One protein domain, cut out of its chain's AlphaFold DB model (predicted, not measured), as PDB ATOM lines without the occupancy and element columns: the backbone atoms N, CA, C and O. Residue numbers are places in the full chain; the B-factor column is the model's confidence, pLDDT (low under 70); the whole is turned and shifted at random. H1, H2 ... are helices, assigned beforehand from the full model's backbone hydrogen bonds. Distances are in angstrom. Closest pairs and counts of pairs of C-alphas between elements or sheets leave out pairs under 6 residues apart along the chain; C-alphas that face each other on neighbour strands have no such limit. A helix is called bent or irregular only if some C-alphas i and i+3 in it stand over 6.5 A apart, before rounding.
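AT A GLANCE: This is residues 655 to 758 of the 853 residues of an uncharacterized protein of Thiotrichaceae bacterium IS1 (UniProt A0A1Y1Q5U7). Two long helices, H3 and H6, stand crosswise with short H5 packed on both. H2 packs on H3, and H4 on H1 at the far edge. The printed part has 104 residues and six named helices, H1 to H6: all helix, compact, radius of gyration of the C-alphas 13.2 A, spans 37 by 32 by 27 A.

HOW THE PARTS SIT: Start at H3, residues 683 to 700: residues 688 to 695 alone touch H5, residues 725 to 729, with the closest C-alphas, Ile 688 and Val 728, 6.5 A apart. H3 has 12 of 14 O i to N i+4 pairs within hydrogen-bond range, H5 0 of 1 but 2 of 2 O i to N i+3 pairs. H1, residues 655 to 665, touches H4, residues 711 to 715; the closest C-alphas, Arg 664 and Phe 711, are 4.9 A apart.

IN THESE COORDINATES: Find C-alpha 655, where H1 begins, at (75.980, -162.362, 17.781). H2 is residues 670 to 673. H3 is irregular: C-alphas 684 and 687 are 7.5 A apart. H6, residues 734 to 748, ends at (61.415, -148.842, 12.289).

THE WHOLE: The printed part has no cut and no long link; pLDDT is under 70 at 24 residues.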
ATOM      1  N   LYS A 655      77.129-162.217  18.671       55.72
ATOM      2  CA  LYS A 655      75.980-162.362  17.781       55.72
ATOM      3  C   LYS A 655      75.224-161.037  17.698       55.72
ATOM      4  O   LYS A 655      74.954-160.590  16.592       55.72
ATOM      5  N   VAL A 656      74.967-160.342  18.812       60.78
ATOM      6  CA  VAL A 656      74.326-159.007  18.797       60.78
ATOM      7  C   VAL A 656      75.195-157.944  18.115       60.78
ATOM      8  O   VAL A 656      74.676-157.145  17.335       60.78
ATOM      9  N   VAL A 657      76.510-157.919  18.354       57.47
ATOM     10  CA  VAL A 657      77.412-156.944  17.710       57.47
ATOM     11  C   VAL A 657      77.578-157.229  16.216       57.47
ATOM     12  O   VAL A 657      77.467-156.295  15.422       57.47
ATOM     13  N   LEU A 658      77.770-158.489  15.808       58.66
ATOM     14  CA  LEU A 658      77.822-158.860  14.389       58.66
ATOM     15  C   LEU A 658      76.481-158.603  13.694       58.66
ATOM     16  O   LEU A 658      76.483-158.025  12.618       58.66
ATOM     17  N   ASN A 659      75.347-158.910  14.329       74.88
ATOM     18  CA  ASN A 659      74.007-158.610  13.808       74.88
ATOM     19  C   ASN A 659      73.790-157.093  13.630       74.88
ATOM     20  O   ASN A 659      73.261-156.665  12.610       74.88
ATOM     21  N   ARG A 660      74.273-156.241  14.547       75.38
ATOM     22  CA  ARG A 660      74.273-154.772  14.355       75.38
ATOM     23  C   ARG A 660      75.160-154.329  13.193       75.38
ATOM     24  O   ARG A 660      74.767-153.456  12.422       75.38
ATOM     25  N   ILE A 661      76.353-154.907  13.055       69.44
ATOM     26  CA  ILE A 661      77.261-154.608  11.938       69.44
ATOM     27  C   ILE A 661      76.618-155.035  10.611       69.44
ATOM     28  O   ILE A 661      76.569-154.226   9.685       69.44
ATOM     29  N   GLU A 662      76.045-156.239  10.550       80.12
ATOM     30  CA  GLU A 662      75.285-156.742   9.406       80.12
ATOM     31  C   GLU A 662      74.120-155.803   9.089       80.12
ATOM     32  O   GLU A 662      74.078-155.252   7.999       80.12
ATOM     33  N   GLN A 663      73.216-155.525  10.034       82.88
ATOM     34  CA  GLN A 663      72.040-154.679   9.795       82.88
ATOM     35  C   GLN A 663      72.395-153.273   9.289       82.88
ATOM     36  O   GLN A 663      71.641-152.723   8.485       82.88
ATOM     37  N   ARG A 664      73.538-152.706   9.700       83.75
ATOM     38  CA  ARG A 664      74.031-151.400   9.221       83.75
ATOM     39  C   ARG A 664      74.706-151.454   7.846       83.75
ATOM     40  O   ARG A 664      74.686-150.450   7.132       83.75
ATOM     41  N   GLN A 665      75.322-152.582   7.484       82.69
ATOM     42  CA  GLN A 665      76.034-152.780   6.211       82.69
ATOM     43  C   GLN A 665      75.166-153.414   5.114       82.69
ATOM     44  O   GLN A 665      75.424-153.190   3.932       82.69
ATOM     45  N   LYS A 666      74.124-154.158   5.491       89.44
ATOM     46  CA  LYS A 666      73.152-154.807   4.609       89.44
ATOM     47  C   LYS A 666      72.416-153.757   3.783       89.44
ATOM     48  O   LYS A 666      71.858-152.805   4.329       89.44
ATOM     49  N   GLY A 667      72.429-153.930   2.463       90.69
ATOM     50  CA  GLY A 667      71.621-153.122   1.559       90.69
ATOM     51  C   GLY A 667      70.136-153.376   1.816       90.69
ATOM     52  O   GLY A 667      69.715-154.529   1.895       90.69
ATOM     53  N   ARG A 668      69.363-152.302   1.961       92.56
ATOM     54  CA  ARG A 668      67.910-152.310   2.162       92.56
ATOM     55  C   ARG A 668      67.260-151.314   1.201       92.56
ATOM     56  O   ARG A 668      67.900-150.314   0.857       92.56
ATOM     57  N   PRO A 669      66.013-151.538   0.765       92.62
ATOM     58  CA  PRO A 669      65.322-150.584  -0.081       92.62
ATOM     59  C   PRO A 669      65.054-149.289   0.688       92.62
ATOM     60  O   PRO A 669      64.744-149.310   1.880       92.62
ATOM     61  N   LEU A 670      65.158-148.144   0.007       90.38
ATOM     62  CA  LEU A 670      65.135-146.822   0.654       90.38
ATOM     63  C   LEU A 670      63.922-146.585   1.576       90.38
ATOM     64  O   LEU A 670      64.045-145.858   2.559       90.38
ATOM     65  N   TYR A 671      62.769-147.202   1.301       91.88
ATOM     66  CA  TYR A 671      61.571-147.039   2.126       91.88
ATOM     67  C   TYR A 671      61.700-147.629   3.543       91.88
ATOM     68  O   TYR A 671      61.056-147.109   4.450       91.88
ATOM     69  N   GLU A 672      62.550-148.641   3.772       92.94
ATOM     70  CA  GLU A 672      62.772-149.228   5.110       92.94
ATOM     71  C   GLU A 672      63.460-148.258   6.081       92.94
ATOM     72  O   GLU A 672      63.355-148.412   7.295       92.94
ATOM     73  N   PHE A 673      64.135-147.226   5.567       92.12
ATOM     74  CA  PHE A 673      64.753-146.184   6.388       92.12
ATOM     75  C   PHE A 673      63.772-145.079   6.806       92.12
ATOM     76  O   PHE A 673      64.171-144.168   7.532       92.12
ATOM     77  N   LYS A 674      62.517-145.104   6.339       93.19
ATOM     78  CA  LYS A 674      61.527-144.055   6.621       93.19
ATOM     79  C   LYS A 674      60.741-144.368   7.888       93.19
ATOM     80  O   LYS A 674      60.232-145.473   8.057       93.19
ATOM     81  N   VAL A 675      60.547-143.363   8.738       94.00
ATOM     82  CA  VAL A 675      59.612-143.474   9.865       94.00
ATOM     83  C   VAL A 675      58.190-143.315   9.339       94.00
ATOM     84  O   VAL A 675      57.804-142.231   8.900       94.00
ATOM     85  N   SER A 676      57.416-144.397   9.370       91.38
ATOM     86  CA  SER A 676      55.970-144.397   9.115       91.38
ATOM     87  C   SER A 676      55.175-144.055  10.378       91.38
ATOM     88  O   SER A 676      54.232-143.268  10.332       91.38
ATOM     89  N   ASP A 677      55.588-144.616  11.515       91.75
ATOM     90  CA  ASP A 677      54.931-144.473  12.809       91.75
ATOM     91  C   ASP A 677      55.615-143.405  13.676       91.75
ATOM     92  O   ASP A 677      56.541-143.675  14.446       91.75
ATOM     93  N   PHE A 678      55.127-142.171  13.560       92.12
ATOM     94  CA  PHE A 678      55.601-141.045  14.366       92.12
ATOM     95  C   PHE A 678      55.174-141.111  15.844       92.12
ATOM     96  O   PHE A 678      55.697-140.327  16.632       92.12
ATOM     97  N   SER A 679      54.300-142.039  16.267       90.25
ATOM     98  CA  SER A 679      53.961-142.186  17.699       90.25
ATOM     99  C   SER A 679      55.141-142.710  18.530       90.25
ATOM    100  O   SER A 679      55.245-142.421  19.720       90.25
ATOM    101  N   LYS A 680      56.082-143.408  17.879       89.44
ATOM    102  CA  LYS A 680      57.348-143.885  18.459       89.44
ATOM    103  C   LYS A 680      58.447-142.813  18.513       89.44
ATOM    104  O   LYS A 680      59.528-143.080  19.037       89.44
ATOM    105  N   VAL A 681      58.207-141.618  17.968       89.81
ATOM    106  CA  VAL A 681      59.176-140.511  17.933       89.81
ATOM    107  C   VAL A 681      58.822-139.489  19.022       89.81
ATOM    108  O   VAL A 681      57.728-138.928  18.991       89.81
ATOM    109  N   PRO A 682      59.726-139.180  19.976       90.88
ATOM    110  CA  PRO A 682      59.481-138.129  20.963       90.88
ATOM    111  C   PRO A 682      59.268-136.774  20.276       90.88
ATOM    112  O   PRO A 682      60.040-136.417  19.389       90.88
ATOM    113  N   GLY A 683      58.280-135.985  20.711       88.56
ATOM    114  CA  GLY A 683      57.809-134.797  19.974       88.56
ATOM    115  C   GLY A 683      58.887-133.779  19.564       88.56
ATOM    116  O   GLY A 683      58.808-133.200  18.484       88.56
ATOM    117  N   GLN A 684      59.943-133.614  20.371       87.94
ATOM    118  CA  GLN A 684      61.092-132.744  20.061       87.94
ATOM    119  C   GLN A 684      61.920-133.191  18.837       87.94
ATOM    120  O   GLN A 684      62.670-132.398  18.274       87.94
ATOM    121  N   TRP A 685      61.790-134.453  18.421       89.38
ATOM    122  CA  TRP A 685      62.484-135.051  17.278       89.38
ATOM    123  C   TRP A 685      61.627-135.102  16.001       89.38
ATOM    124  O   TRP A 685      62.170-135.342  14.922       89.38
ATOM    125  N   THR A 686      60.315-134.847  16.077       90.31
ATOM    126  CA  THR A 686      59.368-135.026  14.959       90.31
ATOM    127  C   THR A 686      59.782-134.293  13.680       90.31
ATOM    128  O   THR A 686      59.770-134.892  12.605       90.31
ATOM    129  N   GLU A 687      60.221-133.034  13.771       88.19
ATOM    130  CA  GLU A 687      60.656-132.264  12.592       88.19
ATOM    131  C   GLU A 687      61.967-132.789  11.983       88.19
ATOM    132  O   GLU A 687      62.137-132.764  10.763       88.19
ATOM    133  N   ILE A 688      62.863-133.348  12.803       88.88
ATOM    134  CA  ILE A 688      64.107-133.982  12.340       88.88
ATOM    135  C   ILE A 688      63.771-135.266  11.563       88.88
ATOM    136  O   ILE A 688      64.325-135.499  10.489       88.88
ATOM    137  N   PHE A 689      62.807-136.062  12.039       91.81
ATOM    138  CA  PHE A 689      62.354-137.271  11.337       91.81
ATOM    139  C   PHE A 689      61.510-136.985  10.084       91.81
ATOM    140  O   PHE A 689      61.620-137.720   9.101       91.81
ATOM    141  N   LYS A 690      60.749-135.882  10.041       91.19
ATOM    142  CA  LYS A 690      60.136-135.383   8.793       91.19
ATOM    143  C   LYS A 690      61.204-135.011   7.760       91.19
ATOM    144  O   LYS A 690      61.156-135.495   6.630       91.19
ATOM    145  N   ALA A 691      62.203-134.220   8.155       88.38
ATOM    146  CA  ALA A 691      63.301-133.818   7.278       88.38
ATOM    147  C   ALA A 691      64.174-135.010   6.823       88.38
ATOM    148  O   ALA A 691      64.680-135.013   5.698       88.38
ATOM    149  N   TRP A 692      64.298-136.053   7.651       91.31
ATOM    150  CA  TRP A 692      64.908-137.333   7.280       91.31
ATOM    151  C   TRP A 692      64.079-138.089   6.230       91.31
ATOM    152  O   TRP A 692      64.618-138.480   5.195       91.31
ATOM    153  N   ASN A 693      62.764-138.230   6.431       93.25
ATOM    154  CA  ASN A 693      61.874-138.844   5.439       93.25
ATOM    155  C   ASN A 693      61.918-138.094   4.094       93.25
ATOM    156  O   ASN A 693      62.001-138.729   3.042       93.25
ATOM    157  N   GLU A 694      61.944-136.757   4.119       89.69
ATOM    158  CA  GLU A 694      62.161-135.926   2.930       89.69
ATOM    159  C   GLU A 694      63.524-136.169   2.263       89.69
ATOM    160  O   GLU A 694      63.619-136.145   1.037       89.69
ATOM    161  N   PHE A 695      64.593-136.356   3.040       89.38
ATOM    162  CA  PHE A 695      65.926-136.674   2.520       89.38
ATOM    163  C   PHE A 695      65.930-138.028   1.796       89.38
ATOM    164  O   PHE A 695      66.442-138.114   0.678       89.38
ATOM    165  N   VAL A 696      65.274-139.043   2.366       89.25
ATOM    166  CA  VAL A 696      65.085-140.356   1.730       89.25
ATOM    167  C   VAL A 696      64.243-140.242   0.445       89.25
ATOM    168  O   VAL A 696      64.629-140.793  -0.585       89.25
ATOM    169  N   ASP A 697      63.167-139.448   0.438       89.12
ATOM    170  CA  ASP A 697      62.370-139.185  -0.780       89.12
ATOM    171  C   ASP A 697      63.125-138.377  -1.850       89.12
ATOM    172  O   ASP A 697      62.851-138.498  -3.047       89.12
ATOM    173  N   LYS A 698      64.097-137.550  -1.452       86.94
ATOM    174  CA  LYS A 698      65.003-136.840  -2.373       86.94
ATOM    175  C   LYS A 698      66.123-137.744  -2.902       86.94
ATOM    176  O   LYS A 698      66.772-137.370  -3.881       86.94
ATOM    177  N   LEU A 699      66.354-138.912  -2.296       84.88
ATOM    178  CA  LEU A 699      67.233-139.958  -2.826       84.88
ATOM    179  C   LEU A 699      66.492-140.880  -3.798       84.88
ATOM    180  O   LEU A 699      66.983-141.065  -4.907       84.88
ATOM    181  N   SER A 700      65.296-141.369  -3.450       83.81
ATOM    182  CA  SER A 700      64.527-142.309  -4.292       83.81
ATOM    183  C   SER A 700      64.130-141.750  -5.666       83.81
ATOM    184  O   SER A 700      63.874-142.504  -6.599       83.81
ATOM    185  N   ARG A 701      64.115-140.421  -5.824       83.56
ATOM    186  CA  ARG A 701      63.837-139.731  -7.100       83.56
ATOM    187  C   ARG A 701      65.061-139.574  -8.018       83.56
ATOM    188  O   ARG A 701      64.928-138.993  -9.095       83.56
ATOM    189  N   LYS A 702      66.254-140.028  -7.616       80.94
ATOM    190  CA  LYS A 702      67.487-139.937  -8.419       80.94
ATOM    191  C   LYS A 702      67.744-141.249  -9.157       80.94
ATOM    192  O   LYS A 702      67.802-142.298  -8.534       80.94
ATOM    193  N   LYS A 703      68.009-141.167 -10.464       71.56
ATOM    194  CA  LYS A 703      68.327-142.334 -11.311       71.56
ATOM    195  C   LYS A 703      69.679-142.998 -11.009       71.56
ATOM    196  O   LYS A 703      69.915-144.100 -11.481       71.56
ATOM    197  N   ASP A 704      70.542-142.328 -10.245       72.06
ATOM    198  CA  ASP A 704      71.920-142.756  -9.965       72.06
ATOM    199  C   ASP A 704      72.091-143.343  -8.545       72.06
ATOM    200  O   ASP A 704      73.213-143.454  -8.051       72.06
ATOM    201  N   VAL A 705      70.990-143.644  -7.845       73.75
ATOM    202  CA  VAL A 705      71.001-144.265  -6.511       73.75
ATOM    203  C   VAL A 705      70.619-145.735  -6.652       73.75
ATOM    204  O   VAL A 705      69.631-146.054  -7.302       73.75
ATOM    205  N   GLU A 706      71.414-146.619  -6.051       76.38
ATOM    206  CA  GLU A 706      71.149-148.061  -6.011       76.38
ATOM    207  C   GLU A 706      69.820-148.367  -5.307       76.38
ATOM    208  O   GLU A 706      69.525-147.781  -4.264       76.38
ATOM    209  N   ASP A 707      69.054-149.334  -5.827       77.88
ATOM    210  CA  ASP A 707      67.770-149.752  -5.240       77.88
ATOM    211  C   ASP A 707      67.908-150.247  -3.790       77.88
ATOM    212  O   ASP A 707      66.965-150.149  -3.007       77.88
ATOM    213  N   MET A 708      69.097-150.746  -3.426       88.38
ATOM    214  CA  MET A 708      69.450-151.253  -2.100       88.38
ATOM    215  C   MET A 708      70.611-150.435  -1.521       88.38
ATOM    216  O   MET A 708      71.743-150.528  -1.993       88.38
ATOM    217  N   VAL A 709      70.358-149.665  -0.462       87.50
ATOM    218  CA  VAL A 709      71.350-148.802   0.208       87.50
ATOM    219  C   VAL A 709      71.561-149.286   1.642       87.50
ATOM    220  O   VAL A 709      70.620-149.719   2.296       87.50
ATOM    221  N   SER A 710      72.793-149.241   2.151       89.44
ATOM    222  CA  SER A 710      73.092-149.582   3.548       89.44
ATOM    223  C   SER A 710      73.043-148.355   4.462       89.44
ATOM    224  O   SER A 710      73.293-147.233   4.012       89.44
ATOM    225  N   PHE A 711      72.773-148.542   5.759       88.94
ATOM    226  CA  PHE A 711      72.733-147.428   6.717       88.94
ATOM    227  C   PHE A 711      74.069-146.675   6.786       88.94
ATOM    228  O   PHE A 711      74.101-145.446   6.854       88.94
ATOM    229  N   GLU A 712      75.186-147.401   6.703       84.44
ATOM    230  CA  GLU A 712      76.521-146.803   6.596       84.44
ATOM    231  C   GLU A 712      76.644-145.910   5.351       84.44
ATOM    232  O   GLU A 712      77.079-144.766   5.461       84.44
ATOM    233  N   LYS A 713      76.212-146.380   4.172       83.81
ATOM    234  CA  LYS A 713      76.282-145.610   2.917       83.81
ATOM    235  C   LYS A 713      75.367-144.381   2.937       83.81
ATOM    236  O   LYS A 713      75.782-143.306   2.514       83.81
ATOM    237  N   LEU A 714      74.175-144.514   3.516       85.44
ATOM    238  CA  LEU A 714      73.206-143.431   3.720       85.44
ATOM    239  C   LEU A 714      73.740-142.304   4.637       85.44
ATOM    240  O   LEU A 714      73.253-141.171   4.583       85.44
ATOM    241  N   THR A 715      74.748-142.598   5.471       82.62
ATOM    242  CA  THR A 715      75.233-141.701   6.537       82.62
ATOM    243  C   THR A 715      76.727-141.337   6.488       82.62
ATOM    244  O   THR A 715      77.162-140.498   7.277       82.62
ATOM    245  N   LYS A 716      77.534-141.910   5.578       70.81
ATOM    246  CA  LYS A 716      78.994-141.659   5.488       70.81
ATOM    247  C   LYS A 716      79.486-140.908   4.251       70.81
ATOM    248  O   LYS A 716      80.703-140.764   4.104       70.81
ATOM    249  N   ASP A 717      78.608-140.380   3.396       50.91
ATOM    250  CA  ASP A 717      78.977-139.841   2.071       50.91
ATOM    251  C   ASP A 717      79.644-138.437   2.097       50.91
ATOM    252  O   ASP A 717      79.304-137.487   1.389       50.91
ATOM    253  N   SER A 718      80.686-138.315   2.922       48.12
ATOM    254  CA  SER A 718      81.576-137.162   3.096       48.12
ATOM    255  C   SER A 718      82.547-136.939   1.919       48.12
ATOM    256  O   SER A 718      83.602-136.321   2.075       48.12
ATOM    257  N   ALA A 719      82.198-137.399   0.711       43.53
ATOM    258  CA  ALA A 719      83.008-137.237  -0.490       43.53
ATOM    259  C   ALA A 719      82.161-137.007  -1.755       43.53
ATOM    260  O   ALA A 719      81.351-137.834  -2.144       43.53
ATOM    261  N   LYS A 720      82.457-135.917  -2.480       43.44
ATOM    262  CA  LYS A 720      82.024-135.614  -3.867       43.44
ATOM    263  C   LYS A 720      80.518-135.386  -4.119       43.44
ATOM    264  O   LYS A 720      80.224-134.521  -4.939       43.44
ATOM    265  N   GLY A 721      79.598-136.095  -3.458       51.06
ATOM    266  CA  GLY A 721      78.149-136.032  -3.724       51.06
ATOM    267  C   GLY A 721      77.405-134.880  -3.035       51.06
ATOM    268  O   GLY A 721      76.568-134.227  -3.654       51.06
ATOM    269  N   GLY A 722      77.726-134.602  -1.765       54.34
ATOM    270  CA  GLY A 722      77.115-133.520  -0.974       54.34
ATOM    271  C   GLY A 722      75.850-133.897  -0.189       54.34
ATOM    272  O   GLY A 722      75.310-133.042   0.513       54.34
ATOM    273  N   TYR A 723      75.408-135.154  -0.257       59.09
ATOM    274  CA  TYR A 723      74.239-135.682   0.451       59.09
ATOM    275  C   TYR A 723      74.708-136.587   1.597       59.09
ATOM    276  O   TYR A 723      75.264-137.642   1.343       59.09
ATOM    277  N   ASP A 724      74.497-136.178   2.846       73.19
ATOM    278  CA  ASP A 724      74.818-136.974   4.041       73.19
ATOM    279  C   ASP A 724      73.625-136.878   5.000       73.19
ATOM    280  O   ASP A 724      73.134-135.776   5.266       73.19
ATOM    281  N   GLY A 725      73.120-138.018   5.478       71.25
ATOM    282  CA  GLY A 725      71.928-138.063   6.325       71.25
ATOM    283  C   GLY A 725      72.085-137.320   7.659       71.25
ATOM    284  O   GLY A 725      71.134-136.697   8.132       71.25
ATOM    285  N   TYR A 726      73.293-137.267   8.230       83.00
ATOM    286  CA  TYR A 726      73.561-136.521   9.463       83.00
ATOM    287  C   TYR A 726      73.600-134.997   9.271       83.00
ATOM    288  O   TYR A 726      73.675-134.270  10.264       83.00
ATOM    289  N   GLN A 727      73.494-134.478   8.041       76.94
ATOM    290  CA  GLN A 727      73.275-133.041   7.829       76.94
ATOM    291  C   GLN A 727      71.925-132.573   8.393       76.94
ATOM    292  O   GLN A 727      71.810-131.411   8.776       76.94
ATOM    293  N   VAL A 728      70.939-133.473   8.481       73.81
ATOM    294  CA  VAL A 728      69.599-133.213   9.036       73.81
ATOM    295  C   VAL A 728      69.630-133.021  10.563       73.81
ATOM    296  O   VAL A 728      68.781-132.338  11.125       73.81
ATOM    297  N   ILE A 729      70.631-133.589  11.245       69.00
ATOM    298  CA  ILE A 729      70.666-133.783  12.712       69.00
ATOM    299  C   ILE A 729      71.616-132.781  13.411       69.00
ATOM    300  O   ILE A 729      71.973-132.940  14.577       69.00
ATOM    301  N   ASP A 730      71.991-131.707  12.704       67.94
ATOM    302  CA  ASP A 730      73.076-130.772  13.042       67.94
ATOM    303  C   ASP A 730      74.460-131.457  13.051       67.94
ATOM    304  O   ASP A 730      74.779-132.355  13.835       67.94
ATOM    305  N   ARG A 731      75.321-131.017  12.122       57.75
ATOM    306  CA  ARG A 731      76.583-131.694  11.795       57.75
ATOM    307  C   ARG A 731      77.551-131.792  12.979       57.75
ATOM    308  O   ARG A 731      78.382-132.703  12.964       57.75
ATOM    309  N   ASN A 732      77.458-130.895  13.963       51.19
ATOM    310  CA  ASN A 732      78.500-130.685  14.971       51.19
ATOM    311  C   ASN A 732      78.298-131.462  16.282       51.19
ATOM    312  O   ASN A 732      79.264-131.627  17.026       51.19
ATOM    313  N   SER A 733      77.092-131.959  16.579       65.38
ATOM    314  CA  SER A 733      76.845-132.724  17.810       65.38
ATOM    315  C   SER A 733      77.013-134.226  17.588       65.38
ATOM    316  O   SER A 733      76.353-134.820  16.737       65.38
ATOM    317  N   THR A 734      77.880-134.868  18.374       61.44
ATOM    318  CA  THR A 734      77.974-136.336  18.424       61.44
ATOM    319  C   THR A 734      76.821-136.958  19.206       61.44
ATOM    320  O   THR A 734      76.355-138.029  18.832       61.44
ATOM    321  N   THR A 735      76.332-136.286  20.254       64.62
ATOM    322  CA  THR A 735      75.267-136.797  21.135       64.62
ATOM    323  C   THR A 735      73.944-136.923  20.381       64.62
ATOM    324  O   THR A 735      73.388-138.018  20.314       64.62
ATOM    325  N   LYS A 736      73.540-135.865  19.653       77.06
ATOM    326  CA  LYS A 736      72.337-135.871  18.798       77.06
ATOM    327  C   LYS A 736      72.339-137.020  17.782       77.06
ATOM    328  O   LYS A 736      71.290-137.572  17.482       77.06
ATOM    329  N   LYS A 737      73.504-137.394  17.243       82.81
ATOM    330  CA  LYS A 737      73.611-138.486  16.261       82.81
ATOM    331  C   LYS A 737      73.440-139.870  16.891       82.81
ATOM    332  O   LYS A 737      72.967-140.764  16.202       82.81
ATOM    333  N   SER A 738      73.785-140.048  18.170       77.81
ATOM    334  CA  SER A 738      73.447-141.283  18.890       77.81
ATOM    335  C   SER A 738      71.949-141.337  19.160       77.81
ATOM    336  O   SER A 738      71.297-142.254  18.682       77.81
ATOM    337  N   GLU A 739      71.397-140.297  19.797       84.12
ATOM    338  CA  GLU A 739      69.968-140.212  20.134       84.12
ATOM    339  C   GLU A 739      69.069-140.394  18.899       84.12
ATOM    340  O   GLU A 739      68.092-141.141  18.944       84.12
ATOM    341  N   PHE A 740      69.434-139.789  17.763       89.25
ATOM    342  CA  PHE A 740      68.751-140.008  16.488       89.25
ATOM    343  C   PHE A 740      68.791-141.477  16.048       89.25
ATOM    344  O   PHE A 740      67.758-142.020  15.665       89.25
ATOM    345  N   ASN A 741      69.957-142.129  16.103       88.94
ATOM    346  CA  ASN A 741      70.102-143.534  15.721       88.94
ATOM    347  C   ASN A 741      69.296-144.455  16.650       88.94
ATOM    348  O   ASN A 741      68.666-145.397  16.172       88.94
ATOM    349  N   ASP A 742      69.281-144.170  17.953       87.88
ATOM    350  CA  ASP A 742      68.501-144.905  18.953       87.88
ATOM    351  C   ASP A 742      66.989-144.790  18.675       87.88
ATOM    352  O   ASP A 742      66.291-145.805  18.606       87.88
ATOM    353  N   ILE A 743      66.487-143.574  18.427       89.81
ATOM    354  CA  ILE A 743      65.067-143.324  18.119       89.81
ATOM    355  C   ILE A 743      64.679-143.898  16.749       89.81
ATOM    356  O   ILE A 743      63.642-144.554  16.647       89.81
ATOM    357  N   LEU A 744      65.511-143.720  15.713       91.62
ATOM    358  CA  LEU A 744      65.282-144.293  14.381       91.62
ATOM    359  C   LEU A 744      65.143-145.814  14.473       91.62
ATOM    360  O   LEU A 744      64.194-146.374  13.926       91.62
ATOM    361  N   SER A 745      66.049-146.464  15.210       91.12
ATOM    362  CA  SER A 745      66.057-147.919  15.383       91.12
ATOM    363  C   SER A 745      64.772-148.429  16.029       91.12
ATOM    364  O   SER A 745      64.172-149.395  15.554       91.12
ATOM    365  N   ASN A 746      64.319-147.749  17.086       90.19
ATOM    366  CA  ASN A 746      63.089-148.093  17.796       90.19
ATOM    367  C   ASN A 746      61.828-147.826  16.951       90.19
ATOM    368  O   ASN A 746      60.848-148.560  17.070       90.19
ATOM    369  N   ALA A 747      61.840-146.802  16.090       91.25
ATOM    370  CA  ALA A 747      60.698-146.441  15.252       91.25
ATOM    371  C   ALA A 747      60.437-147.451  14.117       91.25
ATOM    372  O   ALA A 747      59.277-147.780  13.853       91.25
ATOM    373  N   ILE A 748      61.498-147.953  13.470       92.19
ATOM    374  CA  ILE A 748      61.415-148.842  12.289       92.19
ATOM    375  C   ILE A 748      61.701-150.325  12.586       92.19
ATOM    376  O   ILE A 748      61.435-151.173  11.741       92.19
ATOM    377  N   GLY A 749      62.243-150.659  13.764       89.31
ATOM    378  CA  GLY A 749      62.533-152.042  14.168       89.31
ATOM    379  C   GLY A 749      63.843-152.634  13.625       89.31
ATOM    380  O   GLY A 749      63.970-153.854  13.554       89.31
ATOM    381  N   ILE A 750      64.816-151.799  13.245       88.62
ATOM    382  CA  ILE A 750      66.137-152.222  12.739       88.62
ATOM    383  C   ILE A 750      67.214-151.594  13.630       88.62
ATOM    384  O   ILE A 750      67.176-150.391  13.860       88.62
ATOM    385  N   ASP A 751      68.176-152.364  14.143       85.00
ATOM    386  CA  ASP A 751      69.160-151.880  15.125       85.00
ATOM    387  C   ASP A 751      70.312-151.096  14.458       85.00
ATOM    388  O   ASP A 751      71.448-151.557  14.331       85.00
ATOM    389  N   PHE A 752      69.993-149.872  14.027       84.12
ATOM    390  CA  PHE A 752      70.924-148.862  13.518       84.12
ATOM    391  C   PHE A 752      71.626-148.064  14.622       84.12
ATOM    392  O   PHE A 752      72.285-147.057  14.334       84.12
ATOM    393  N   ARG A 753      71.561-148.505  15.882       81.81
ATOM    394  CA  ARG A 753      72.392-147.938  16.947       81.81
ATOM    395  C   ARG A 753      73.858-148.103  16.569       81.81
ATOM    396  O   ARG A 753      74.237-149.011  15.821       81.81
ATOM    397  N   THR A 754      74.702-147.177  17.009       63.75
ATOM    398  CA  THR A 754      76.148-147.316  16.785       63.75
ATOM    399  C   THR A 754      76.579-148.646  17.412       63.75
ATOM    400  O   THR A 754      76.210-148.869  18.567       63.75
ATOM    401  N   PRO A 755      77.308-149.546  16.716       55.41
ATOM    402  CA  PRO A 755      77.864-150.733  17.357       55.41
ATOM    403  C   PRO A 755      78.792-150.219  18.455       55.41
ATOM    404  O   PRO A 755      79.807-149.588  18.166       55.41
ATOM    405  N   ILE A 756      78.326-150.320  19.701       46.66
ATOM    406  CA  ILE A 756      78.764-149.389  20.741       46.66
ATOM    407  C   ILE A 756      80.252-149.622  21.016       46.66
ATOM    408  O   ILE A 756      80.683-150.774  21.110       46.66
ATOM    409  N   ASN A 757      81.037-148.548  21.171       42.62
ATOM    410  CA  ASN A 757      82.429-148.623  21.632       42.62
ATOM    411  C   ASN A 757      82.453-149.001  23.128       42.62
ATOM    412  O   ASN A 757      82.808-148.192  23.984       42.62
ATOM    413  N   GLY A 758      82.045-150.241  23.402       39.78
ATOM    414  CA  GLY A 758      81.604-150.737  24.696       39.78
ATOM    415  C   GLY A 758      80.131-150.424  24.992       39.78
ATOM    416  O   GLY A 758      79.688-149.292  24.833       39.78
TER     417      GLY A 758